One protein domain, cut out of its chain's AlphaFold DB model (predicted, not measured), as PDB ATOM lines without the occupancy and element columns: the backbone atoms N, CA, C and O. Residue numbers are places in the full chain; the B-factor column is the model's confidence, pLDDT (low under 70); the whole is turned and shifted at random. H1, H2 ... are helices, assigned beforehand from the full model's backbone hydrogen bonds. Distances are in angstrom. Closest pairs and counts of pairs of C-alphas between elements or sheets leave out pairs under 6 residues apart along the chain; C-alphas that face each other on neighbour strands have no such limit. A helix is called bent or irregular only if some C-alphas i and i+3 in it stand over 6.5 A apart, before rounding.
ATOM      1  N   ALA A 336     172.722 155.562 256.917       81.06
ATOM      2  CA  ALA A 336     171.387 155.295 256.384       81.06
ATOM      3  C   ALA A 336     170.398 156.459 256.578       81.06
ATOM      4  O   ALA A 336     169.593 156.721 255.684       81.06
ATOM      5  N   GLU A 337     170.468 157.174 257.701       81.62
ATOM      6  CA  GLU A 337     169.591 158.315 258.005       81.62
ATOM      7  C   GLU A 337     169.953 159.553 257.176       81.62
ATOM      8  O   GLU A 337     169.073 160.300 256.751       81.62
ATOM      9  N   VAL A 338     171.244 159.749 256.888       86.00
ATOM     10  CA  VAL A 338     171.755 160.935 256.176       86.00
ATOM     11  C   VAL A 338     172.039 160.700 254.690       86.00
ATOM     12  O   VAL A 338     172.323 161.653 253.963       86.00
ATOM     13  N   ALA A 339     171.909 159.465 254.195       85.19
ATOM     14  CA  ALA A 339     172.272 159.069 252.831       85.19
ATOM     15  C   ALA A 339     171.660 159.966 251.745       85.19
ATOM     16  O   ALA A 339     172.332 160.337 250.783       85.19
ATOM     17  N   VAL A 340     170.392 160.359 251.896       87.12
ATOM     18  CA  VAL A 340     169.710 161.229 250.924       87.12
ATOM     19  C   VAL A 340     170.363 162.614 250.863       87.12
ATOM     20  O   VAL A 340     170.572 163.133 249.767       87.12
ATOM     21  N   ALA A 341     170.732 163.188 252.012       86.06
ATOM     22  CA  ALA A 341     171.402 164.484 252.090       86.06
ATOM     23  C   ALA A 341     172.835 164.416 251.529       86.06
ATOM     24  O   ALA A 341     173.226 165.270 250.733       86.06
ATOM     25  N   LEU A 342     173.580 163.348 251.842       87.12
ATOM     26  CA  LEU A 342     174.932 163.124 251.314       87.12
ATOM     27  C   LEU A 342     174.941 163.002 249.782       87.12
ATOM     28  O   LEU A 342     175.783 163.593 249.104       87.12
ATOM     29  N   LYS A 343     173.959 162.299 249.205       88.88
ATOM     30  CA  LYS A 343     173.807 162.201 247.745       88.88
ATOM     31  C   LYS A 343     173.444 163.539 247.100       88.88
ATOM     32  O   LYS A 343     173.890 163.823 245.990       88.88
ATOM     33  N   GLN A 344     172.649 164.375 247.769       88.12
ATOM     34  CA  GLN A 344     172.331 165.719 247.275       88.12
ATOM     35  C   GLN A 344     173.563 166.632 247.268       88.12
ATOM     36  O   GLN A 344     173.790 167.316 246.270       88.12
ATOM     37  N   LEU A 345     174.399 166.574 248.311       87.88
ATOM     38  CA  LEU A 345     175.692 167.268 248.353       87.88
ATOM     39  C   LEU A 345     176.619 166.804 247.226       87.88
ATOM     40  O   LEU A 345     177.161 167.625 246.483       87.88
ATOM     41  N   ALA A 346     176.723 165.489 247.015       86.69
ATOM     42  CA  ALA A 346     177.507 164.931 245.917       86.69
ATOM     43  C   ALA A 346     177.026 165.432 244.542       86.69
ATOM     44  O   ALA A 346     177.842 165.760 243.680       86.69
ATOM     45  N   ARG A 347     175.710 165.543 244.324       89.25
ATOM     46  CA  ARG A 347     175.133 166.087 243.079       89.25
ATOM     47  C   ARG A 347     175.417 167.572 242.894       89.25
ATOM     48  O   ARG A 347     175.729 167.978 241.776       89.25
ATOM     49  N   ALA A 348     175.328 168.356 243.967       86.81
ATOM     50  CA  ALA A 348     175.581 169.794 243.935       86.81
ATOM     51  C   ALA A 348     177.037 170.114 243.560       86.81
ATOM     52  O   ALA A 348     177.274 171.006 242.747       86.81
ATOM     53  N   HIS A 349     177.997 169.346 244.088       83.88
ATOM     54  CA  HIS A 349     179.428 169.611 243.892       83.88
ATOM     55  C   HIS A 349     180.050 168.893 242.693       83.88
ATOM     56  O   HIS A 349     180.951 169.436 242.053       83.88
ATOM     57  N   LEU A 350     179.599 167.679 242.363       84.62
ATOM     58  CA  LEU A 350     180.273 166.832 241.371       84.62
ATOM     59  C   LEU A 350     179.535 166.720 240.033       84.62
ATOM     60  O   LEU A 350     180.114 166.212 239.067       84.62
ATOM     61  N   LEU A 351     178.295 167.213 239.927       84.62
ATOM     62  CA  LEU A 351     177.485 167.203 238.701       84.62
ATOM     63  C   LEU A 351     177.527 165.832 237.989       84.62
ATOM     64  O   LEU A 351     177.037 164.841 238.518       84.62
ATOM     65  N   ARG A 352     178.156 165.734 236.803       78.75
ATOM     66  CA  ARG A 352     178.271 164.479 236.024       78.75
ATOM     67  C   ARG A 352     179.057 163.368 236.730       78.75
ATOM     68  O   ARG A 352     178.980 162.225 236.296       78.75
ATOM     69  N   GLN A 353     179.830 163.698 237.761       82.19
ATOM     70  CA  GLN A 353     180.655 162.757 238.517       82.19
ATOM     71  C   GLN A 353     180.033 162.357 239.867       82.19
ATOM     72  O   GLN A 353     180.628 161.559 240.590       82.19
ATOM     73  N   SER A 354     178.829 162.851 240.192       86.19
ATOM     74  CA  SER A 354     178.102 162.465 241.409       86.19
ATOM     75  C   SER A 354     177.799 160.964 241.533       86.19
ATOM     76  O   SER A 354     177.891 160.475 242.659       86.19
ATOM     77  N   PRO A 355     177.545 160.185 240.449       87.38
ATOM     78  CA  PRO A 355     177.160 158.777 240.590       87.38
ATOM     79  C   PRO A 355     178.188 157.926 241.339       87.38
ATOM     80  O   PRO A 355     177.833 156.944 241.980       87.38
ATOM     81  N   ARG A 356     179.467 158.316 241.289       82.62
ATOM     82  CA  ARG A 356     180.551 157.598 241.961       82.62
ATOM     83  C   ARG A 356     180.525 157.774 243.479       82.62
ATOM     84  O   ARG A 356     180.732 156.801 244.192       82.62
ATOM     85  N   VAL A 357     180.252 158.984 243.966       86.69
ATOM     86  CA  VAL A 357     180.108 159.248 245.410       86.69
ATOM     87  C   VAL A 357     178.755 158.744 245.910       86.69
ATOM     88  O   VAL A 357     178.672 158.217 247.011       86.69
ATOM     89  N   GLU A 358     177.705 158.807 245.086       91.06
ATOM     90  CA  GLU A 358     176.402 158.223 245.426       91.06
ATOM     91  C   GLU A 358     176.476 156.702 245.632       91.06
ATOM     92  O   GLU A 358     175.882 156.203 246.585       91.06
ATOM     93  N   ALA A 359     177.245 155.988 244.801       87.44
ATOM     94  CA  ALA A 359     177.486 154.554 244.965       87.44
ATOM     95  C   ALA A 359     178.266 154.232 246.251       87.44
ATOM     96  O   ALA A 359     177.921 153.283 246.942       87.44
ATOM     97  N   MET A 360     179.259 155.050 246.623       87.56
ATOM     98  CA  MET A 360     179.971 154.889 247.901       87.56
ATOM     99  C   MET A 360     179.054 155.111 249.107       87.56
ATOM    100  O   MET A 360     179.157 154.392 250.095       87.56
ATOM    101  N   VAL A 361     178.126 156.071 249.024       89.38
ATOM    102  CA  VAL A 361     177.095 156.261 250.057       89.38
ATOM    103  C   VAL A 361     176.195 155.022 250.144       89.38
ATOM    104  O   VAL A 361     175.916 154.566 251.246       89.38
ATOM    105  N   ASP A 362     175.771 154.450 249.014       89.12
ATOM    106  CA  ASP A 362     174.957 153.223 248.993       89.12
ATOM    107  C   ASP A 362     175.689 152.006 249.569       89.12
ATOM    108  O   ASP A 362     175.116 151.269 250.376       89.12
ATOM    109  N   ASP A 363     176.962 151.828 249.220       85.38
ATOM    110  CA  ASP A 363     177.803 150.759 249.757       85.38
ATOM    111  C   ASP A 363     178.030 150.933 251.264       85.38
ATOM    112  O   ASP A 363     177.920 149.966 252.019       85.38
ATOM    113  N   ALA A 364     178.255 152.163 251.733       87.50
ATOM    114  CA  ALA A 364     178.393 152.463 253.155       87.50
ATOM    115  C   ALA A 364     177.097 152.186 253.940       87.50
ATOM    116  O   ALA A 364     177.158 151.670 255.059       87.50
ATOM    117  N   VAL A 365     175.923 152.449 253.352       89.38
ATOM    118  CA  VAL A 365     174.625 152.059 253.932       89.38
ATOM    119  C   VAL A 365     174.486 150.538 253.991       89.38
ATOM    120  O   VAL A 365     174.116 149.998 255.035       89.38
ATOM    121  N   ALA A 366     174.809 149.838 252.901       85.81
ATOM    122  CA  ALA A 366     174.709 148.381 252.825       85.81
ATOM    123  C   ALA A 366     175.639 147.679 253.828       85.81
ATOM    124  O   ALA A 366     175.258 146.686 254.447       85.81
ATOM    125  N   GLN A 367     176.840 148.225 254.025       85.81
ATOM    126  CA  GLN A 367     177.868 147.685 254.913       85.81
ATOM    127  C   GLN A 367     177.788 148.228 256.351       85.81
ATOM    128  O   GLN A 367     178.555 147.793 257.207       85.81
ATOM    129  N   ARG A 368     176.847 149.142 256.639       84.69
ATOM    130  CA  ARG A 368     176.693 149.824 257.941       84.69
ATOM    131  C   ARG A 368     177.983 150.507 258.414       84.69
ATOM    132  O   ARG A 368     178.315 150.483 259.599       84.69
ATOM    133  N   VAL A 369     178.709 151.101 257.474       84.31
ATOM    134  CA  VAL A 369     179.950 151.842 257.726       84.31
ATOM    135  C   VAL A 369     179.617 153.157 258.437       84.31
ATOM    136  O   VAL A 369     178.555 153.743 258.219       84.31
ATOM    137  N   SER A 370     180.501 153.617 259.327       86.19
ATOM    138  CA  SER A 370     180.320 154.892 260.025       86.19
ATOM    139  C   SER A 370     180.587 156.081 259.097       86.19
ATOM    140  O   SER A 370     181.379 155.993 258.157       86.19
ATOM    141  N   LEU A 371     179.954 157.223 259.381       84.69
ATOM    142  CA  LEU A 371     180.097 158.424 258.555       84.69
ATOM    143  C   LEU A 371     181.556 158.896 258.449       84.69
ATOM    144  O   LEU A 371     181.982 159.273 257.365       84.69
ATOM    145  N   GLY A 372     182.336 158.802 259.531       82.81
ATOM    146  CA  GLY A 372     183.750 159.193 259.521       82.81
ATOM    147  C   GLY A 372     184.595 158.385 258.529       82.81
ATOM    148  O   GLY A 372     185.409 158.958 257.813       82.81
ATOM    149  N   ILE A 373     184.343 157.075 258.410       83.94
ATOM    150  CA  ILE A 373     185.051 156.220 257.443       83.94
ATOM    151  C   ILE A 373     184.668 156.610 256.010       83.94
ATOM    152  O   ILE A 373     185.540 156.759 255.161       83.94
ATOM    153  N   LEU A 374     183.379 156.854 255.749       87.94
ATOM    154  CA  LEU A 374     182.912 157.306 254.437       87.94
ATOM    155  C   LEU A 374     183.506 158.675 254.051       87.94
ATOM    156  O   LEU A 374     183.904 158.873 252.905       87.94
ATOM    157  N   VAL A 375     183.586 159.618 254.993       89.31
ATOM    158  CA  VAL A 375     184.178 160.952 254.785       89.31
ATOM    159  C   VAL A 375     185.667 160.843 254.440       89.31
ATOM    160  O   VAL A 375     186.120 161.475 253.480       89.31
ATOM    161  N   ASP A 376     186.417 160.000 255.151       84.38
ATOM    162  CA  ASP A 376     187.834 159.754 254.865       84.38
ATOM    163  C   ASP A 376     188.040 159.085 253.493       84.38
ATOM    164  O   ASP A 376     188.946 159.464 252.741       84.38
ATOM    165  N   GLU A 377     187.171 158.147 253.112       86.00
ATOM    166  CA  GLU A 377     187.204 157.515 251.789       86.00
ATOM    167  C   GLU A 377     186.879 158.501 250.656       86.00
ATOM    168  O   GLU A 377     187.547 158.492 249.619       86.00
ATOM    169  N   VAL A 378     185.900 159.393 250.849       86.81
ATOM    170  CA  VAL A 378     185.572 160.458 249.885       86.81
ATOM    171  C   VAL A 378     186.728 161.451 249.752       86.81
ATOM    172  O   VAL A 378     187.051 161.870 248.639       86.81
ATOM    173  N   ARG A 379     187.414 161.779 250.855       87.62
ATOM    174  CA  ARG A 379     188.596 162.654 250.852       87.62
ATOM    175  C   ARG A 379     189.791 162.018 250.128       87.62
ATOM    176  O   ARG A 379     190.560 162.727 249.479       87.62
ATOM    177  N   GLY A 380     189.938 160.695 250.212       81.25
ATOM    178  CA  GLY A 380     190.960 159.919 249.501       81.25
ATOM    179  C   GLY A 380     190.631 159.612 248.035       81.25
ATOM    180  O   GLY A 380     191.468 159.060 247.315       81.25
ATOM    181  N   LEU A 381     189.426 159.954 247.572       87.12
ATOM    182  CA  LEU A 381     188.964 159.621 246.233       87.12
ATOM    183  C   LEU A 381     189.699 160.445 245.163       87.12
ATOM    184  O   LEU A 381     189.997 161.624 245.332       87.12
ATOM    185  N   VAL A 382     189.958 159.831 244.006       82.38
ATOM    186  CA  VAL A 382     190.517 160.521 242.835       82.38
ATOM    187  C   VAL A 382     189.560 160.362 241.662       82.38
ATOM    188  O   VAL A 382     189.394 159.272 241.110       82.38
ATOM    189  N   ILE A 383     188.933 161.471 241.266       83.62
ATOM    190  CA  ILE A 383     188.028 161.540 240.115       83.62
ATOM    191  C   ILE A 383     188.666 162.422 239.039       83.62
ATOM    192  O   ILE A 383     189.046 163.565 239.288       83.62
ATOM    193  N   ARG A 384     188.774 161.905 237.810       68.81
ATOM    194  CA  ARG A 384     189.333 162.653 236.676       68.81
ATOM    195  C   ARG A 384     188.511 163.922 236.422       68.81
ATOM    196  O   ARG A 384     187.319 163.842 236.150       68.81
ATOM    197  N   GLY A 385     189.171 165.079 236.459       74.50
ATOM    198  CA  GLY A 385     188.532 166.382 236.239       74.50
ATOM    199  C   GLY A 385     187.932 167.028 237.492       74.50
ATOM    200  O   GLY A 385     187.401 168.127 237.385       74.50
ATOM    201  N   VAL A 386     188.048 166.393 238.662       81.19
ATOM    202  CA  VAL A 386     187.687 166.976 239.962       81.19
ATOM    203  C   VAL A 386     188.975 167.225 240.739       81.19
ATOM    204  O   VAL A 386     189.850 166.362 240.798       81.19
ATOM    205  N   THR A 387     189.126 168.419 241.307       84.81
ATOM    206  CA  THR A 387     190.319 168.735 242.099       84.81
ATOM    207  C   THR A 387     190.227 168.088 243.481       84.81
ATOM    208  O   THR A 387     189.138 167.968 244.041       84.81
ATOM    209  N   SER A 388     191.366 167.706 244.062       79.81
ATOM    210  CA  SER A 388     191.423 167.178 245.434       79.81
ATOM    211  C   SER A 388     190.865 168.162 246.467       79.81
ATOM    212  O   SER A 388     190.294 167.744 247.467       79.81
ATOM    213  N   VAL A 389     190.956 169.468 246.196       85.12
ATOM    214  CA  VAL A 389     190.365 170.529 247.024       85.12
ATOM    215  C   VAL A 389     188.836 170.460 247.017       85.12
ATOM    216  O   VAL A 389     188.217 170.621 248.061       85.12
ATOM    217  N   THR A 390     188.218 170.161 245.870       84.75
ATOM    218  CA  THR A 390     186.760 169.986 245.763       84.75
ATOM    219  C   THR A 390     186.275 168.776 246.563       84.75
ATOM    220  O   THR A 390     185.233 168.844 247.204       84.75
ATOM    221  N   LEU A 391     187.035 167.678 246.555       85.75
ATOM    222  CA  LEU A 391     186.691 166.467 247.308       85.75
ATOM    223  C   LEU A 391     186.926 166.630 248.812       85.75
ATOM    224  O   LEU A 391     186.112 166.159 249.598       85.75
ATOM    225  N   ALA A 392     187.975 167.352 249.213       85.19
ATOM    226  CA  ALA A 392     188.183 167.726 250.610       85.19
ATOM    227  C   ALA A 392     187.048 168.624 251.127       85.19
ATOM    228  O   ALA A 392     186.510 168.356 252.193       85.19
ATOM    229  N   HIS A 393     186.622 169.616 250.338       87.81
ATOM    230  CA  HIS A 393     185.507 170.495 250.694       87.81
ATOM    231  C   HIS A 393     184.170 169.743 250.790       87.81
ATOM    232  O   HIS A 393     183.416 169.953 251.731       87.81
ATOM    233  N   LEU A 394     183.903 168.820 249.859       88.25
ATOM    234  CA  LEU A 394     182.734 167.941 249.925       88.25
ATOM    235  C   LEU A 394     182.764 167.051 251.178       88.25
ATOM    236  O   LEU A 394     181.740 166.893 251.829       88.25
ATOM    237  N   ALA A 395     183.924 166.487 251.521       87.62
ATOM    238  CA  ALA A 395     184.098 165.672 252.721       87.62
ATOM    239  C   ALA A 395     183.841 166.487 254.004       87.62
ATOM    240  O   ALA A 395     183.138 166.014 254.892       87.62
ATOM    241  N   ASP A 396     184.330 167.729 254.062       88.12
ATOM    242  CA  ASP A 396     184.080 168.644 255.183       88.12
ATOM    243  C   ASP A 396     182.587 169.002 255.306       88.12
ATOM    244  O   ASP A 396     182.042 169.049 256.409       88.12
ATOM    245  N   GLU A 397     181.891 169.210 254.182       86.94
ATOM    246  CA  GLU A 397     180.443 169.441 254.185       86.94
ATOM    247  C   GLU A 397     179.649 168.192 254.587       86.94
ATOM    248  O   GLU A 397     178.666 168.316 255.312       86.94
ATOM    249  N   MET A 398     180.073 166.993 254.170       86.50
ATOM    250  CA  MET A 398     179.452 165.721 254.563       86.50
ATOM    251  C   MET A 398     179.589 165.451 256.069       86.50
ATOM    252  O   MET A 398     178.644 164.950 256.678       86.50
ATOM    253  N   ASP A 399     180.717 165.826 256.677       84.94
ATOM    254  CA  ASP A 399     180.930 165.756 258.129       84.94
ATOM    255  C   ASP A 399     180.048 166.781 258.877       84.94
ATOM    256  O   ASP A 399     179.459 166.496 259.921       84.94
ATOM    257  N   ALA A 400     179.840 167.958 258.276       84.38
ATOM    258  CA  ALA A 400     178.981 169.016 258.807       84.38
ATOM    259  C   ALA A 400     177.463 168.755 258.669       84.38
ATOM    260  O   ALA A 400     176.666 169.520 259.217       84.38
ATOM    261  N   VAL A 401     177.033 167.681 257.992       78.31
ATOM    262  CA  VAL A 401     175.611 167.271 257.940       78.31
ATOM    263  C   VAL A 401     175.122 166.742 259.297       78.31
ATOM    264  O   VAL A 401     173.930 166.831 259.590       78.31
TER     265      VAL A 401
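This is residues 336 to 401 of the 407 residues of an uncharacterized protein of Chloroflexi bacterium (UniProt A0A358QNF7). What shape does the backbone make? It is a small up-and-down bundle of four helical rods: the longest helix, H1, folds back on itself into two arms, H1a and H1b, side by side, and H2 and H3, side by side as a hairpin, pack over that pair, H2 on H1b and H3 on H1a. What are its make-up and size? The printed part has 66 residues with three named helices, H1, H2 and H3 in that order along the chain, and no named strand; the class is all helix. It is compact, with a radius of gyration of the C-alphas of 10.5 A, and elongated, with spans of 30 by 19 by 18 A.

Where is the longest helix? H1, residues 336 to 367, was assigned as one helix by its hydrogen bonds but is bent, with C-alphas 349 and 352 9.5 A apart. Its arm H1a, residues 336 to 349, begins with C-alpha 336 at (171.387, 155.295, 256.384) and is 20.6 A long; its arm H1b, residues 352 to 367, is 25.3 A long. Both arms are irregular: C-alphas 337 and 340 are 7.7 A apart, and C-alphas 352 and 355 are 7.4 A apart. Which helices follow? H2, residues 371 to 379, begins with C-alpha 371 at (180.097, 158.424, 258.555) and is 12.2 A long. H3, residues 388 to 399, is 16.5 A long and ends with C-alpha 399 at (180.930, 165.756, 258.129).

How do the two arms stand? H1a and H1b touch and run opposite ways at a shallow tilt of 14 degrees; their closest C-alphas, those of Arg 347 and Ser 354, are 5.0 A apart. What touches the arms? H1b touches H2 with residues 357 to 364 alone, a helical hairpin at a shallow tilt of 32 degrees, opposite ways; the closest C-alphas, of Ala 364 and Leu 374, are 6.7 A apart. H1a touches H3, also opposite ways at a shallow tilt of 32 degrees, with the closest C-alphas, of Leu 342 and Met 398, 6.1 A apart. How do the remaining pairs stand? H2 and H3 touch as a helical hairpin, opposite ways at a shallow tilt of 11 degrees, with the closest C-alphas, of Arg 379 and Ala 392, 5.1 A apart; the four touching pairs make the packing mostly aligned, the helices running nearly along one another. H1a and H2 are apart, and so are H1b and H3. What do the backbones show? Each O i to N i+4 pair is within hydrogen-bond range in H2 and H3, against 8 of 10 in H1a and 10 of 12 in H1b.

How far does it reach? The two C-alphas farthest apart, those of Glu 337 and Gly 385, are 30.0 A apart. Are there cuts or long links? The printed part has no cut; the link from H1 to H2 is tight, with 3 residues, and that from H2 to H3 is short, with 8. Where is confidence low? The mean pLDDT of the printed part is 85.2, and one residue, Arg 384, is under 70.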